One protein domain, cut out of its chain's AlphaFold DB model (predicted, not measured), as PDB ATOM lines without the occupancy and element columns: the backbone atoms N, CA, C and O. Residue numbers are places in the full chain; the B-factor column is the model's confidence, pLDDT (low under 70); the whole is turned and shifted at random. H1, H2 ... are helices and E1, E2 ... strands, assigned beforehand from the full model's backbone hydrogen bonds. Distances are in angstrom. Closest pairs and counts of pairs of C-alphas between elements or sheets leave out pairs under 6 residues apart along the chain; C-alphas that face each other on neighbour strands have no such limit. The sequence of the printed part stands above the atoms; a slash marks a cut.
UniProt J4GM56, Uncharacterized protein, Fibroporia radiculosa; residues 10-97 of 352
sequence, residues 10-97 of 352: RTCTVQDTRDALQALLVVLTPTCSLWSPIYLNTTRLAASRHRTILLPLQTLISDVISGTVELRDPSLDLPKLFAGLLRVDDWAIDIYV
ATOM      1  N   ARG A  10     161.270 166.805 105.359       73.56
ATOM      2  CA  ARG A  10     161.576 165.361 105.299       73.56
ATOM      3  C   ARG A  10     160.895 164.554 106.400       73.56
ATOM      4  O   ARG A  10     160.413 163.457 106.139       73.56
ATOM      5  N   THR A  11     160.841 165.083 107.618       75.88
ATOM      6  CA  THR A  11     160.226 164.371 108.748       75.88
ATOM      7  C   THR A  11     158.717 164.208 108.566       75.88
ATOM      8  O   THR A  11     158.200 163.138 108.865       75.88
ATOM      9  N   CYS A  12     158.039 165.209 107.988       77.31
ATOM     10  CA  CYS A  12     156.616 165.126 107.636       77.31
ATOM     11  C   CYS A  12     156.348 163.954 106.676       77.31
ATOM     12  O   CYS A  12     155.511 163.105 106.952       77.31
ATOM     13  N   THR A  13     157.166 163.813 105.622       87.19
ATOM     14  CA  THR A  13     156.954 162.774 104.595       87.19
ATOM     15  C   THR A  13     157.092 161.339 105.105       87.19
ATOM     16  O   THR A  13     156.429 160.444 104.583       87.19
ATOM     17  N   VAL A  14     157.939 161.096 106.112       92.81
ATOM     18  CA  VAL A  14     158.103 159.753 106.692       92.81
ATOM     19  C   VAL A  14     156.890 159.381 107.540       92.81
ATOM     20  O   VAL A  14     156.405 158.257 107.428       92.81
ATOM     21  N   GLN A  15     156.383 160.320 108.345       94.44
ATOM     22  CA  GLN A  15     155.187 160.088 109.149       94.44
ATOM     23  C   GLN A  15     153.955 159.894 108.256       94.44
ATOM     24  O   GLN A  15     153.273 158.890 108.406       94.44
ATOM     25  N   ASP A  16     153.749 160.753 107.251       95.31
ATOM     26  CA  ASP A  16     152.619 160.616 106.323       95.31
ATOM     27  C   ASP A  16     152.668 159.279 105.556       95.31
ATOM     28  O   ASP A  16     151.642 158.644 105.337       95.31
ATOM     29  N   THR A  17     153.860 158.805 105.170       96.44
ATOM     30  CA  THR A  17     154.007 157.485 104.523       96.44
ATOM     31  C   THR A  17     153.665 156.344 105.483       96.44
ATOM     32  O   THR A  17     153.056 155.355 105.076       96.44
ATOM     33  N   ARG A  18     154.046 156.464 106.761       96.50
ATOM     34  CA  ARG A  18     153.690 155.488 107.797       96.50
ATOM     35  C   ARG A  18     152.180 155.454 108.030       96.50
ATOM     36  O   ARG A  18     151.623 154.361 108.099       96.50
ATOM     37  N   ASP A  19     151.537 156.614 108.099       97.50
ATOM     38  CA  ASP A  19     150.088 156.732 108.280       97.50
ATOM     39  C   ASP A  19     149.341 156.160 107.060       97.50
ATOM     40  O   ASP A  19     148.392 155.397 107.220       97.50
ATOM     41  N   ALA A  20     149.836 156.407 105.839       97.56
ATOM     42  CA  ALA A  20     149.305 155.802 104.615       97.56
ATOM     43  C   ALA A  20     149.405 154.268 104.621       97.56
ATOM     44  O   ALA A  20     148.469 153.574 104.230       97.56
ATOM     45  N   LEU A  21     150.545 153.722 105.058       97.31
ATOM     46  CA  LEU A  21     150.732 152.274 105.179       97.31
ATOM     47  C   LEU A  21     149.836 151.669 106.256       97.31
ATOM     48  O   LEU A  21     149.338 150.561 106.077       97.31
ATOM     49  N   GLN A  22     149.612 152.385 107.357       97.75
ATOM     50  CA  GLN A  22     148.684 151.960 108.396       97.75
ATOM     51  C   GLN A  22     147.243 151.932 107.877       97.75
ATOM     52  O   GLN A  22     146.557 150.934 108.081       97.75
ATOM     53  N   ALA A  23     146.819 152.957 107.137       98.06
ATOM     54  CA  ALA A  23     145.517 152.970 106.477       98.06
ATOM     55  C   ALA A  23     145.375 151.808 105.477       98.06
ATOM     56  O   ALA A  23     144.354 151.121 105.449       98.06
ATOM     57  N   LEU A  24     146.429 151.526 104.701       97.94
ATOM     58  CA  LEU A  24     146.451 150.392 103.781       97.94
ATOM     59  C   LEU A  24     146.366 149.040 104.509       97.94
ATOM     60  O   LEU A  24     145.651 148.159 104.041       97.94
ATOM     61  N   LEU A  25     147.036 148.892 105.662       97.50
ATOM     62  CA  LEU A  25     147.015 147.679 106.496       97.50
ATOM     63  C   LEU A  25     145.617 147.308 107.007       97.50
ATOM     64  O   LEU A  25     145.379 146.141 107.317       97.50
ATOM     65  N   VAL A  26     144.709 148.281 107.132       97.81
ATOM     66  CA  VAL A  26     143.316 148.038 107.542       97.81
ATOM     67  C   VAL A  26     142.536 147.301 106.453       97.81
ATOM     68  O   VAL A  26     141.657 146.512 106.779       97.81
ATOM     69  N   VAL A  27     142.883 147.505 105.180       98.06
ATOM     70  CA  VAL A  27     142.177 146.911 104.033       98.06
ATOM     71  C   VAL A  27     142.920 145.690 103.488       98.06
ATOM     72  O   VAL A  27     142.312 144.655 103.217       98.06
ATOM     73  N   LEU A  28     144.245 145.790 103.347       97.88
ATOM     74  CA  LEU A  28     145.125 144.749 102.820       97.88
ATOM     75  C   LEU A  28     146.132 144.307 103.877       97.88
ATOM     76  O   LEU A  28     146.866 145.119 104.430       97.88
ATOM     77  N   THR A  29     146.227 143.004 104.112       97.00
ATOM     78  CA  THR A  29     147.220 142.416 105.013       97.00
ATOM     79  C   THR A  29     148.243 141.642 104.197       97.00
ATOM     80  O   THR A  29     147.858 140.700 103.507       97.00
ATOM     81  N   PRO A  30     149.537 141.997 104.244       97.19
ATOM     82  CA  PRO A  30     150.557 141.160 103.639       97.19
ATOM     83  C   PRO A  30     150.651 139.852 104.437       97.19
ATOM     84  O   PRO A  30     150.655 139.866 105.669       97.19
ATOM     85  N   THR A  31     150.702 138.717 103.746       96.19
ATOM     86  CA  THR A  31     150.843 137.397 104.391       96.19
ATOM     87  C   THR A  31     152.278 137.151 104.857       96.19
ATOM     88  O   THR A  31     152.521 136.426 105.820       96.19
ATOM     89  N   CYS A  32     153.234 137.810 104.202       90.62
ATOM     90  CA  CYS A  32     154.632 137.887 104.599       90.62
ATOM     91  C   CYS A  32     154.885 139.165 105.412       90.62
ATOM     92  O   CYS A  32     154.219 140.181 105.234       90.62
ATOM     93  N   SER A  33     155.922 139.179 106.253       87.62
ATOM     94  CA  SER A  33     156.295 140.353 107.065       87.62
ATOM     95  C   SER A  33     156.777 141.572 106.257       87.62
ATOM     96  O   SER A  33     157.189 142.571 106.844       87.62
ATOM     97  N   LEU A  34     156.784 141.491 104.925       92.25
ATOM     98  CA  LEU A  34     157.318 142.503 104.023       92.25
ATOM     99  C   LEU A  34     156.266 142.894 102.986       92.25
ATOM    100  O   LEU A  34     155.718 142.047 102.283       92.25
ATOM    101  N   TRP A  35     156.029 144.198 102.866       94.25
ATOM    102  CA  TRP A  35     155.217 144.768 101.799       94.25
ATOM    103  C   TRP A  35     155.935 144.678 100.452       94.25
ATOM    104  O   TRP A  35     157.137 144.941 100.365       94.25
ATOM    105  N   SER A  36     155.181 144.396  99.385       95.44
ATOM    106  CA  SER A  36     155.697 144.538  98.021       95.44
ATOM    107  C   SER A  36     156.175 145.982  97.781       95.44
ATOM    108  O   SER A  36     155.488 146.930  98.192       95.44
ATOM    109  N   PRO A  37     157.313 146.188  97.083       97.00
ATOM    110  CA  PRO A  37     157.809 147.519  96.732       97.00
ATOM    111  C   PRO A  37     156.773 148.396  96.020       97.00
ATOM    112  O   PRO A  37     156.822 149.620  96.134       97.00
ATOM    113  N   ILE A  38     155.814 147.780  95.320       97.38
ATOM    114  CA  ILE A  38     154.742 148.486  94.618       97.38
ATOM    115  C   ILE A  38     153.836 149.222  95.618       97.38
ATOM    116  O   ILE A  38     153.637 150.425  95.459       97.38
ATOM    117  N   TYR A  39     153.365 148.562  96.686       97.44
ATOM    118  CA  TYR A  39     152.521 149.200  97.711       97.44
ATOM    119  C   TYR A  39     153.279 150.251  98.534       97.44
ATOM    120  O   TYR A  39     152.729 151.291  98.900       97.44
ATOM    121  N   LEU A  40     154.572 150.027  98.796       96.94
ATOM    122  CA  LEU A  40     155.425 151.031  99.444       96.94
ATOM    123  C   LEU A  40     155.574 152.287  98.571       96.94
ATOM    124  O   LEU A  40     155.557 153.412  99.070       96.94
ATOM    125  N   ASN A  41     155.700 152.113  97.255       97.12
ATOM    126  CA  ASN A  41     155.790 153.236  96.332       97.12
ATOM    127  C   ASN A  41     154.453 153.983  96.205       97.12
ATOM    128  O   ASN A  41     154.444 155.213  96.229       97.12
ATOM    129  N   THR A  42     153.319 153.279  96.119       96.62
ATOM    130  CA  THR A  42     151.997 153.924  96.020       96.62
ATOM    131  C   THR A  42     151.653 154.717  97.278       96.62
ATOM    132  O   THR A  42     151.196 155.853  97.163       96.62
ATOM    133  N   THR A  43     151.947 154.192  98.471       96.75
ATOM    134  CA  THR A  43     151.754 154.908  99.747       96.75
ATOM    135  C   THR A  43     152.664 156.128  99.877       96.75
ATOM    136  O   THR A  43     152.197 157.209 100.237       96.75
ATOM    137  N   ARG A  44     153.939 156.019  99.483       96.50
ATOM    138  CA  ARG A  44     154.862 157.166  99.439       96.50
ATOM    139  C   ARG A  44     154.392 158.253  98.465       96.50
ATOM    140  O   ARG A  44     154.485 159.443  98.771       96.50
ATOM    141  N   LEU A  45     153.892 157.869  97.289       95.75
ATOM    142  CA  LEU A  45     153.334 158.817  96.321       95.75
ATOM    143  C   LEU A  45     152.063 159.481  96.862       95.75
ATOM    144  O   LEU A  45     151.934 160.703  96.753       95.75
ATOM    145  N   ALA A  46     151.171 158.711  97.490       96.06
ATOM    146  CA  ALA A  46     149.952 159.208  98.122       96.06
ATOM    147  C   ALA A  46     150.254 160.268  99.193       96.06
ATOM    148  O   ALA A  46     149.623 161.329  99.201       96.06
ATOM    149  N   ALA A  47     151.267 160.011 100.031       95.75
ATOM    150  CA  ALA A  47     151.730 160.916 101.080       95.75
ATOM    151  C   ALA A  47     152.276 162.243 100.547       95.75
ATOM    152  O   ALA A  47     152.148 163.274 101.196       95.75
ATOM    153  N   SER A  48     152.844 162.242  99.340       92.12
ATOM    154  CA  SER A  48     153.396 163.456  98.730       92.12
ATOM    155  C   SER A  48     152.374 164.360  98.030       92.12
ATOM    156  O   SER A  48     152.714 165.493  97.695       92.12
ATOM    157  N   ARG A  49     151.153 163.873  97.757       86.88
ATOM    158  CA  ARG A  49     150.191 164.562  96.875       86.88
ATOM    159  C   ARG A  49     148.839 164.843  97.526       86.88
ATOM    160  O   ARG A  49     148.543 165.990  97.841       86.88
ATOM    161  N   HIS A  50     147.998 163.815  97.656       87.12
ATOM    162  CA  HIS A  50     146.545 163.996  97.817       87.12
ATOM    163  C   HIS A  50     145.887 163.058  98.833       87.12
ATOM    164  O   HIS A  50     144.668 162.951  98.840       87.12
ATOM    165  N   ARG A  51     146.666 162.371  99.682       96.19
ATOM    166  CA  ARG A  51     146.136 161.362 100.620       96.19
ATOM    167  C   ARG A  51     145.235 160.308  99.953       96.19
ATOM    168  O   ARG A  51     144.328 159.765 100.575       96.19
ATOM    169  N   THR A  52     145.518 159.998  98.687       97.88
ATOM    170  CA  THR A  52     144.821 158.957  97.924       97.88
ATOM    171  C   THR A  52     145.796 157.850  97.563       97.88
ATOM    172  O   THR A  52     146.751 158.084  96.820       97.88
ATOM    173  N   ILE A  53     145.552 156.649  98.078       98.12
ATOM    174  CA  ILE A  53     146.319 155.444  97.779       98.12
ATOM    175  C   ILE A  53     145.673 154.771  96.572       98.12
ATOM    176  O   ILE A  53     144.553 154.273  96.649       98.12
ATOM    177  N   LEU A  54     146.391 154.769  95.450       98.00
ATOM    178  CA  LEU A  54     145.959 154.125  94.213       98.00
ATOM    179  C   LEU A  54     146.520 152.702  94.144       98.00
ATOM    180  O   LEU A  54     147.738 152.524  94.088       98.00
ATOM    181  N   LEU A  55     145.641 151.702  94.150       98.06
ATOM    182  CA  LEU A  55     145.981 150.281  94.089       98.06
ATOM    183  C   LEU A  55     145.987 149.800  92.632       98.06
ATOM    184  O   LEU A  55     144.914 149.759  92.029       98.06
ATOM    185  N   PRO A  56     147.140 149.427  92.046       98.00
ATOM    186  CA  PRO A  56     147.175 148.897  90.687       98.00
ATOM    187  C   PRO A  56     146.381 147.586  90.615       98.00
ATOM    188  O   PRO A  56     146.709 146.627  91.320       98.00
ATOM    189  N   LEU A  57     145.323 147.552  89.803       97.62
ATOM    190  CA  LEU A  57     144.369 146.445  89.736       97.62
ATOM    191  C   LEU A  57     145.054 145.116  89.402       97.62
ATOM    192  O   LEU A  57     144.793 144.114  90.062       97.62
ATOM    193  N   GLN A  58     145.945 145.095  88.408       96.69
ATOM    194  CA  GLN A  58     146.663 143.875  88.032       96.69
ATOM    195  C   GLN A  58     147.513 143.345  89.194       96.69
ATOM    196  O   GLN A  58     147.554 142.135  89.420       96.69
ATOM    197  N   THR A  59     148.181 144.247  89.921       97.25
ATOM    198  CA  THR A  59     149.029 143.877  91.068       97.25
ATOM    199  C   THR A  59     148.172 143.336  92.206       97.25
ATOM    200  O   THR A  59     148.457 142.258  92.710       97.25
ATOM    201  N   LEU A  60     147.071 144.019  92.536       97.88
ATOM    202  CA  LEU A  60     146.130 143.576  93.564       97.88
ATOM    203  C   LEU A  60     145.606 142.162  93.280       97.88
ATOM    204  O   LEU A  60     145.660 141.303  94.155       97.88
ATOM    205  N   ILE A  61     145.139 141.898  92.056       97.62
ATOM    206  CA  ILE A  61     144.621 140.577  91.673       97.62
ATOM    207  C   ILE A  61     145.722 139.516  91.774       97.62
ATOM    208  O   ILE A  61     145.515 138.466  92.378       97.62
ATOM    209  N   SER A  62     146.899 139.784  91.205       97.06
ATOM    210  CA  SER A  62     148.020 138.836  91.213       97.06
ATOM    211  C   SER A  62     148.499 138.515  92.632       97.06
ATOM    212  O   SER A  62     148.763 137.356  92.956       97.06
ATOM    213  N   ASP A  63     148.592 139.526  93.491       97.94
ATOM    214  CA  ASP A  63     149.076 139.369  94.860       97.94
ATOM    215  C   ASP A  63     148.052 138.650  95.743       97.94
ATOM    216  O   ASP A  63     148.448 137.850  96.589       97.94
ATOM    217  N   VAL A  64     146.748 138.866  95.533       97.75
ATOM    218  CA  VAL A  64     145.701 138.115  96.246       97.75
ATOM    219  C   VAL A  64     145.664 136.654  95.797       97.75
ATOM    220  O   VAL A  64     145.607 135.754  96.635       97.75
ATOM    221  N   ILE A  65     145.748 136.393  94.488       97.44
ATOM    222  CA  ILE A  65     145.733 135.027  93.938       97.44
ATOM    223  C   ILE A  65     146.963 134.235  94.391       97.44
ATOM    224  O   ILE A  65     146.822 133.107  94.852       97.44
ATOM    225  N   SER A  66     148.155 134.833  94.336       97.12
ATOM    226  CA  SER A  66     149.388 134.197  94.831       97.12
ATOM    227  C   SER A  66     149.431 134.057  96.358       97.12
ATOM    228  O   SER A  66     150.273 133.337  96.900       97.12
ATOM    229  N   GLY A  67     148.522 134.728  97.072       97.12
ATOM    230  CA  GLY A  67     148.504 134.783  98.529       97.12
ATOM    231  C   GLY A  67     149.641 135.614  99.115       97.12
ATOM    232  O   GLY A  67     150.051 135.340 100.235       97.12
ATOM    233  N   THR A  68     150.165 136.595  98.377       97.44
ATOM    234  CA  THR A  68     151.128 137.597  98.870       97.44
ATOM    235  C   THR A  68     150.442 138.628  99.772       97.44
ATOM    236  O   THR A  68     151.023 139.106 100.749       97.44
ATOM    237  N   VAL A  69     149.188 138.964  99.461       98.06
ATOM    238  CA  VAL A  69     148.333 139.833 100.280       98.06
ATOM    239  C   VAL A  69     146.940 139.230 100.415       98.06
ATOM    240  O   VAL A  69     146.492 138.474  99.559       98.06
ATOM    241  N   GLU A  70     146.234 139.598 101.474       97.81
ATOM    242  CA  GLU A  70     144.844 139.216 101.716       97.81
ATOM    243  C   GLU A  70     144.001 140.457 102.016       97.81
ATOM    244  O   GLU A  70     144.445 141.380 102.701       97.81
ATOM    245  N   LEU A  71     142.771 140.487 101.504       98.00
ATOM    246  CA  LEU A  71     141.773 141.484 101.896       98.00
ATOM    247  C   LEU A  71     141.245 141.135 103.292       98.00
ATOM    248  O   LEU A  71     140.879 139.983 103.521       98.00
ATOM    249  N   ARG A  72     141.193 142.111 104.210       97.25
ATOM    250  CA  ARG A  72     140.720 141.875 105.586       97.25
ATOM    251  C   ARG A  72     139.224 141.605 105.659       97.25
ATOM    252  O   ARG A  72     138.823 140.616 106.265       97.25
ATOM    253  N   ASP A  73     138.421 142.476 105.053       97.81
ATOM    254  CA  ASP A  73     136.971 142.310 104.962       97.81
ATOM    255  C   ASP A  73     136.489 142.645 103.540       97.81
ATOM    256  O   ASP A  73     135.947 143.723 103.275       97.81
ATOM    257  N   PRO A  74     136.700 141.731 102.575       98.00
ATOM    258  CA  PRO A  74     136.323 141.970 101.185       98.00
ATOM    259  C   PRO A  74     134.822 142.240 101.005       98.00
ATOM    260  O   PRO A  74     134.444 142.920 100.054       98.00
ATOM    261  N   SER A  75     133.965 141.747 101.905       97.75
ATOM    262  CA  SER A  75     132.513 141.941 101.820       97.75
ATOM    263  C   SER A  75     132.098 143.374 102.159       97.75
ATOM    264  O   SER A  75     131.161 143.891 101.553       97.75
ATOM    265  N   LEU A  76     132.792 144.029 103.099       98.06
ATOM    266  CA  LEU A  76     132.529 145.422 103.474       98.06
ATOM    267  C   LEU A  76     133.349 146.435 102.667       98.06
ATOM    268  O   LEU A  76     132.846 147.521 102.358       98.06
ATOM    269  N   ASP A  77     134.594 146.099 102.333       98.19
ATOM    270  CA  ASP A  77     135.542 147.055 101.763       98.19
ATOM    271  C   ASP A  77     135.436 147.159 100.243       98.19
ATOM    272  O   ASP A  77     135.465 148.272  99.712       98.19
ATOM    273  N   LEU A  78     135.255 146.042  99.521       98.31
ATOM    274  CA  LEU A  78     135.191 146.068  98.054       98.31
ATOM    275  C   LEU A  78     134.018 146.901  97.508       98.31
ATOM    276  O   LEU A  78     134.267 147.693  96.600       98.31
ATOM    277  N   PRO A  79     132.775 146.828  98.038       98.50
ATOM    278  CA  PRO A  79     131.692 147.678  97.537       98.50
ATOM    279  C   PRO A  79     132.015 149.172  97.676       98.50
ATOM    280  O   PRO A  79     131.796 149.954  96.749       98.50
ATOM    281  N   LYS A  80     132.603 149.573  98.813       98.44
ATOM    282  CA  LYS A  80     133.035 150.959  99.059       98.44
ATOM    283  C   LYS A  80     134.195 151.352  98.148       98.44
ATOM    284  O   LYS A  80     134.212 152.472  97.642       98.44
ATOM    285  N   LEU A  81     135.140 150.441  97.920       98.00
ATOM    286  CA  LEU A  81     136.275 150.637  97.021       98.00
ATOM    287  C   LEU A  81     135.808 150.845  95.575       98.00
ATOM    288  O   LEU A  81     136.314 151.715  94.873       98.00
ATOM    289  N   PHE A  82     134.810 150.080  95.134       97.88
ATOM    290  CA  PHE A  82     134.227 150.190  93.796       97.88
ATOM    291  C   PHE A  82     133.448 151.490  93.608       97.88
ATOM    292  O   PHE A  82     133.521 152.093  92.539       97.88
ATOM    293  N   ALA A  83     132.765 151.951  94.657       97.12
ATOM    294  CA  ALA A  83     132.072 153.235  94.673       97.12
ATOM    295  C   ALA A  83     133.015 154.450  94.823       97.12
ATOM    296  O   ALA A  83     132.547 155.586  94.770       97.12
ATOM    297  N   GLY A  84     134.324 154.245  95.036       97.06
ATOM    298  CA  GLY A  84     135.276 155.327  95.325       97.06
ATOM    299  C   GLY A  84     135.047 155.997  96.688       97.06
ATOM    300  O   GLY A  84     135.425 157.149  96.895       97.06
ATOM    301  N   LEU A  85     134.392 155.291  97.613       97.94
ATOM    302  CA  LEU A  85     133.996 155.776  98.938       97.94
ATOM    303  C   LEU A  85     134.848 155.190 100.071       97.94
ATOM    304  O   LEU A  85     134.637 155.543 101.233       97.94
ATOM    305  N   LEU A  86     135.791 154.290  99.772       98.25
ATOM    306  CA  LEU A  86     136.624 153.673 100.800       98.25
ATOM    307  C   LEU A  86     137.617 154.691 101.370       98.25
ATOM    308  O   LEU A  86     138.500 155.194 100.669       98.25
ATOM    309  N   ARG A  87     137.464 154.985 102.663       98.38
ATOM    310  CA  ARG A  87     138.348 155.862 103.427       98.38
ATOM    311  C   ARG A  87     138.759 155.211 104.742       98.38
ATOM    312  O   ARG A  87     137.908 154.657 105.431       98.38
ATOM    313  N   VAL A  88     140.039 155.330 105.087       98.12
ATOM    314  CA  VAL A  88     140.621 154.862 106.353       98.12
ATOM    315  C   VAL A  88     141.545 155.952 106.885       98.12
ATOM    316  O   VAL A  88     142.455 156.361 106.173       98.12
ATOM    317  N   ASP A  89     141.309 156.443 108.102       96.62
ATOM    318  CA  ASP A  89     142.129 157.487 108.745       96.62
ATOM    319  C   ASP A  89     142.394 158.716 107.842       96.62
ATOM    320  O   ASP A  89     143.522 159.178 107.695       96.62
ATOM    321  N   ASP A  90     141.345 159.220 107.180       96.75
ATOM    322  CA  ASP A  90     141.385 160.302 106.175       96.75
ATOM    323  C   ASP A  90     142.131 159.995 104.861       96.75
ATOM    324  O   ASP A  90     142.210 160.861 103.984       96.75
ATOM    325  N   TRP A  91     142.625 158.772 104.666       98.19
ATOM    326  CA  TRP A  91     143.180 158.314 103.394       98.19
ATOM    327  C   TRP A  91     142.085 157.729 102.515       98.19
ATOM    328  O   TRP A  91     141.394 156.792 102.911       98.19
ATOM    329  N   ALA A  92     141.937 158.256 101.302       98.25
ATOM    330  CA  ALA A  92     141.106 157.630 100.283       98.25
ATOM    331  C   ALA A  92     141.867 156.456  99.657       98.25
ATOM    332  O   ALA A  92     143.031 156.598  99.283       98.25
ATOM    333  N   ILE A  93     141.219 155.302  99.524       98.44
ATOM    334  CA  ILE A  93     141.797 154.128  98.868       98.44
ATOM    335  C   ILE A  93     140.978 153.863  97.618       98.44
ATOM    336  O   ILE A  93     139.753 153.774  97.679       98.44
ATOM    337  N   ASP A  94     141.657 153.767  96.481       98.06
ATOM    338  CA  ASP A  94     140.996 153.656  95.191       98.06
ATOM    339  C   ASP A  94     141.756 152.719  94.244       98.06
ATOM    340  O   ASP A  94     142.962 152.517  94.384       98.06
ATOM    341  N   ILE A  95     141.064 152.116  93.274       97.75
ATOM    342  CA  ILE A  95     141.683 151.186  92.315       97.75
ATOM    343  C   ILE A  95     142.212 151.966  91.110       97.75
ATOM    344  O   ILE A  95     141.501 152.705  90.439       97.75
ATOM    345  N   TYR A  96     143.464 151.750  90.756       97.50
ATOM    346  CA  TYR A  96     144.002 152.202  89.486       97.50
ATOM    347  C   TYR A  96     143.883 151.085  88.455       97.50
ATOM    348  O   TYR A  96     144.508 150.037  88.593       97.50
ATOM    349  N   VAL A  97     143.074 151.310  87.420       96.81
ATOM    350  CA  VAL A  97     142.935 150.363  86.312       96.81
ATOM    351  C   VAL A  97     143.962 150.691  85.243       96.81
ATOM    352  O   VAL A  97     143.898 151.740  84.604       96.81
TER     353      VAL A  97
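What this domain is: This is residues 10 to 97 of the 352 residues of an uncharacterized protein of Fibroporia radiculosa (UniProt J4GM56). A ribbon of two parallel strands, E2 and E4, lies in the middle, with H2 packed on E2, H4 on E4, and the long H1 crossing H2. At one end, H3 packs on E3, which pairs with E1 in a second, tiny antiparallel sheet. The 88 printed residues hold four named helices and four named strands, in the order H1 E1 H2 E2 H3 E3 H4 E4, a mixed class. The whole is compact, radius of gyration of the C-alphas 12.2 A, spanning 36 by 28 by 21 A.

How they stand to each other: Begin at E2, residues 52 to 56, and E4, residues 91 to 96: N 53 and O 92 are 2.8 A apart, within hydrogen-bond range. H2, residues 37 to 49, comes closest to E2 at C-alphas 46 and 52, 5.1 A. H1, residues 10 to 27, touches H2 with residues 13 to 21 alone, closest at C-alphas 17 and 44, 5.2 A; they run opposite ways at a steep tilt of 59 degrees. H4, residues 74 to 82, comes closest to E4 at C-alphas 81 and 94, 5.9 A. Now find E1, residues 28 to 30, antiparallel to E3, residues 69 to 71, with N 29 and O 70 at 2.8 A, within hydrogen-bond range. H3, residues 57 to 65, comes closest to E3 at C-alphas 63 and 69, 5.5 A. Every O i to N i+4 pair is within hydrogen-bond range in H2 and H3, against 13 of 14 in H1 and 3 of 5 in H4.

Where its parts are: Find C-alpha 10 at (161.576, 165.361, 105.299); from there H1 runs 26.8 A. H2 measures 18.7 A and E2 12.6 A. E4 runs 15.2 A to C-alpha 96 at (144.002, 152.202, 89.486).

The domain as a whole: The farthest C-alphas, of Arg 10 and Ser 75, are 37.5 A apart. The printed part has no cut, no link is long, and no printed residue is under pLDDT 70.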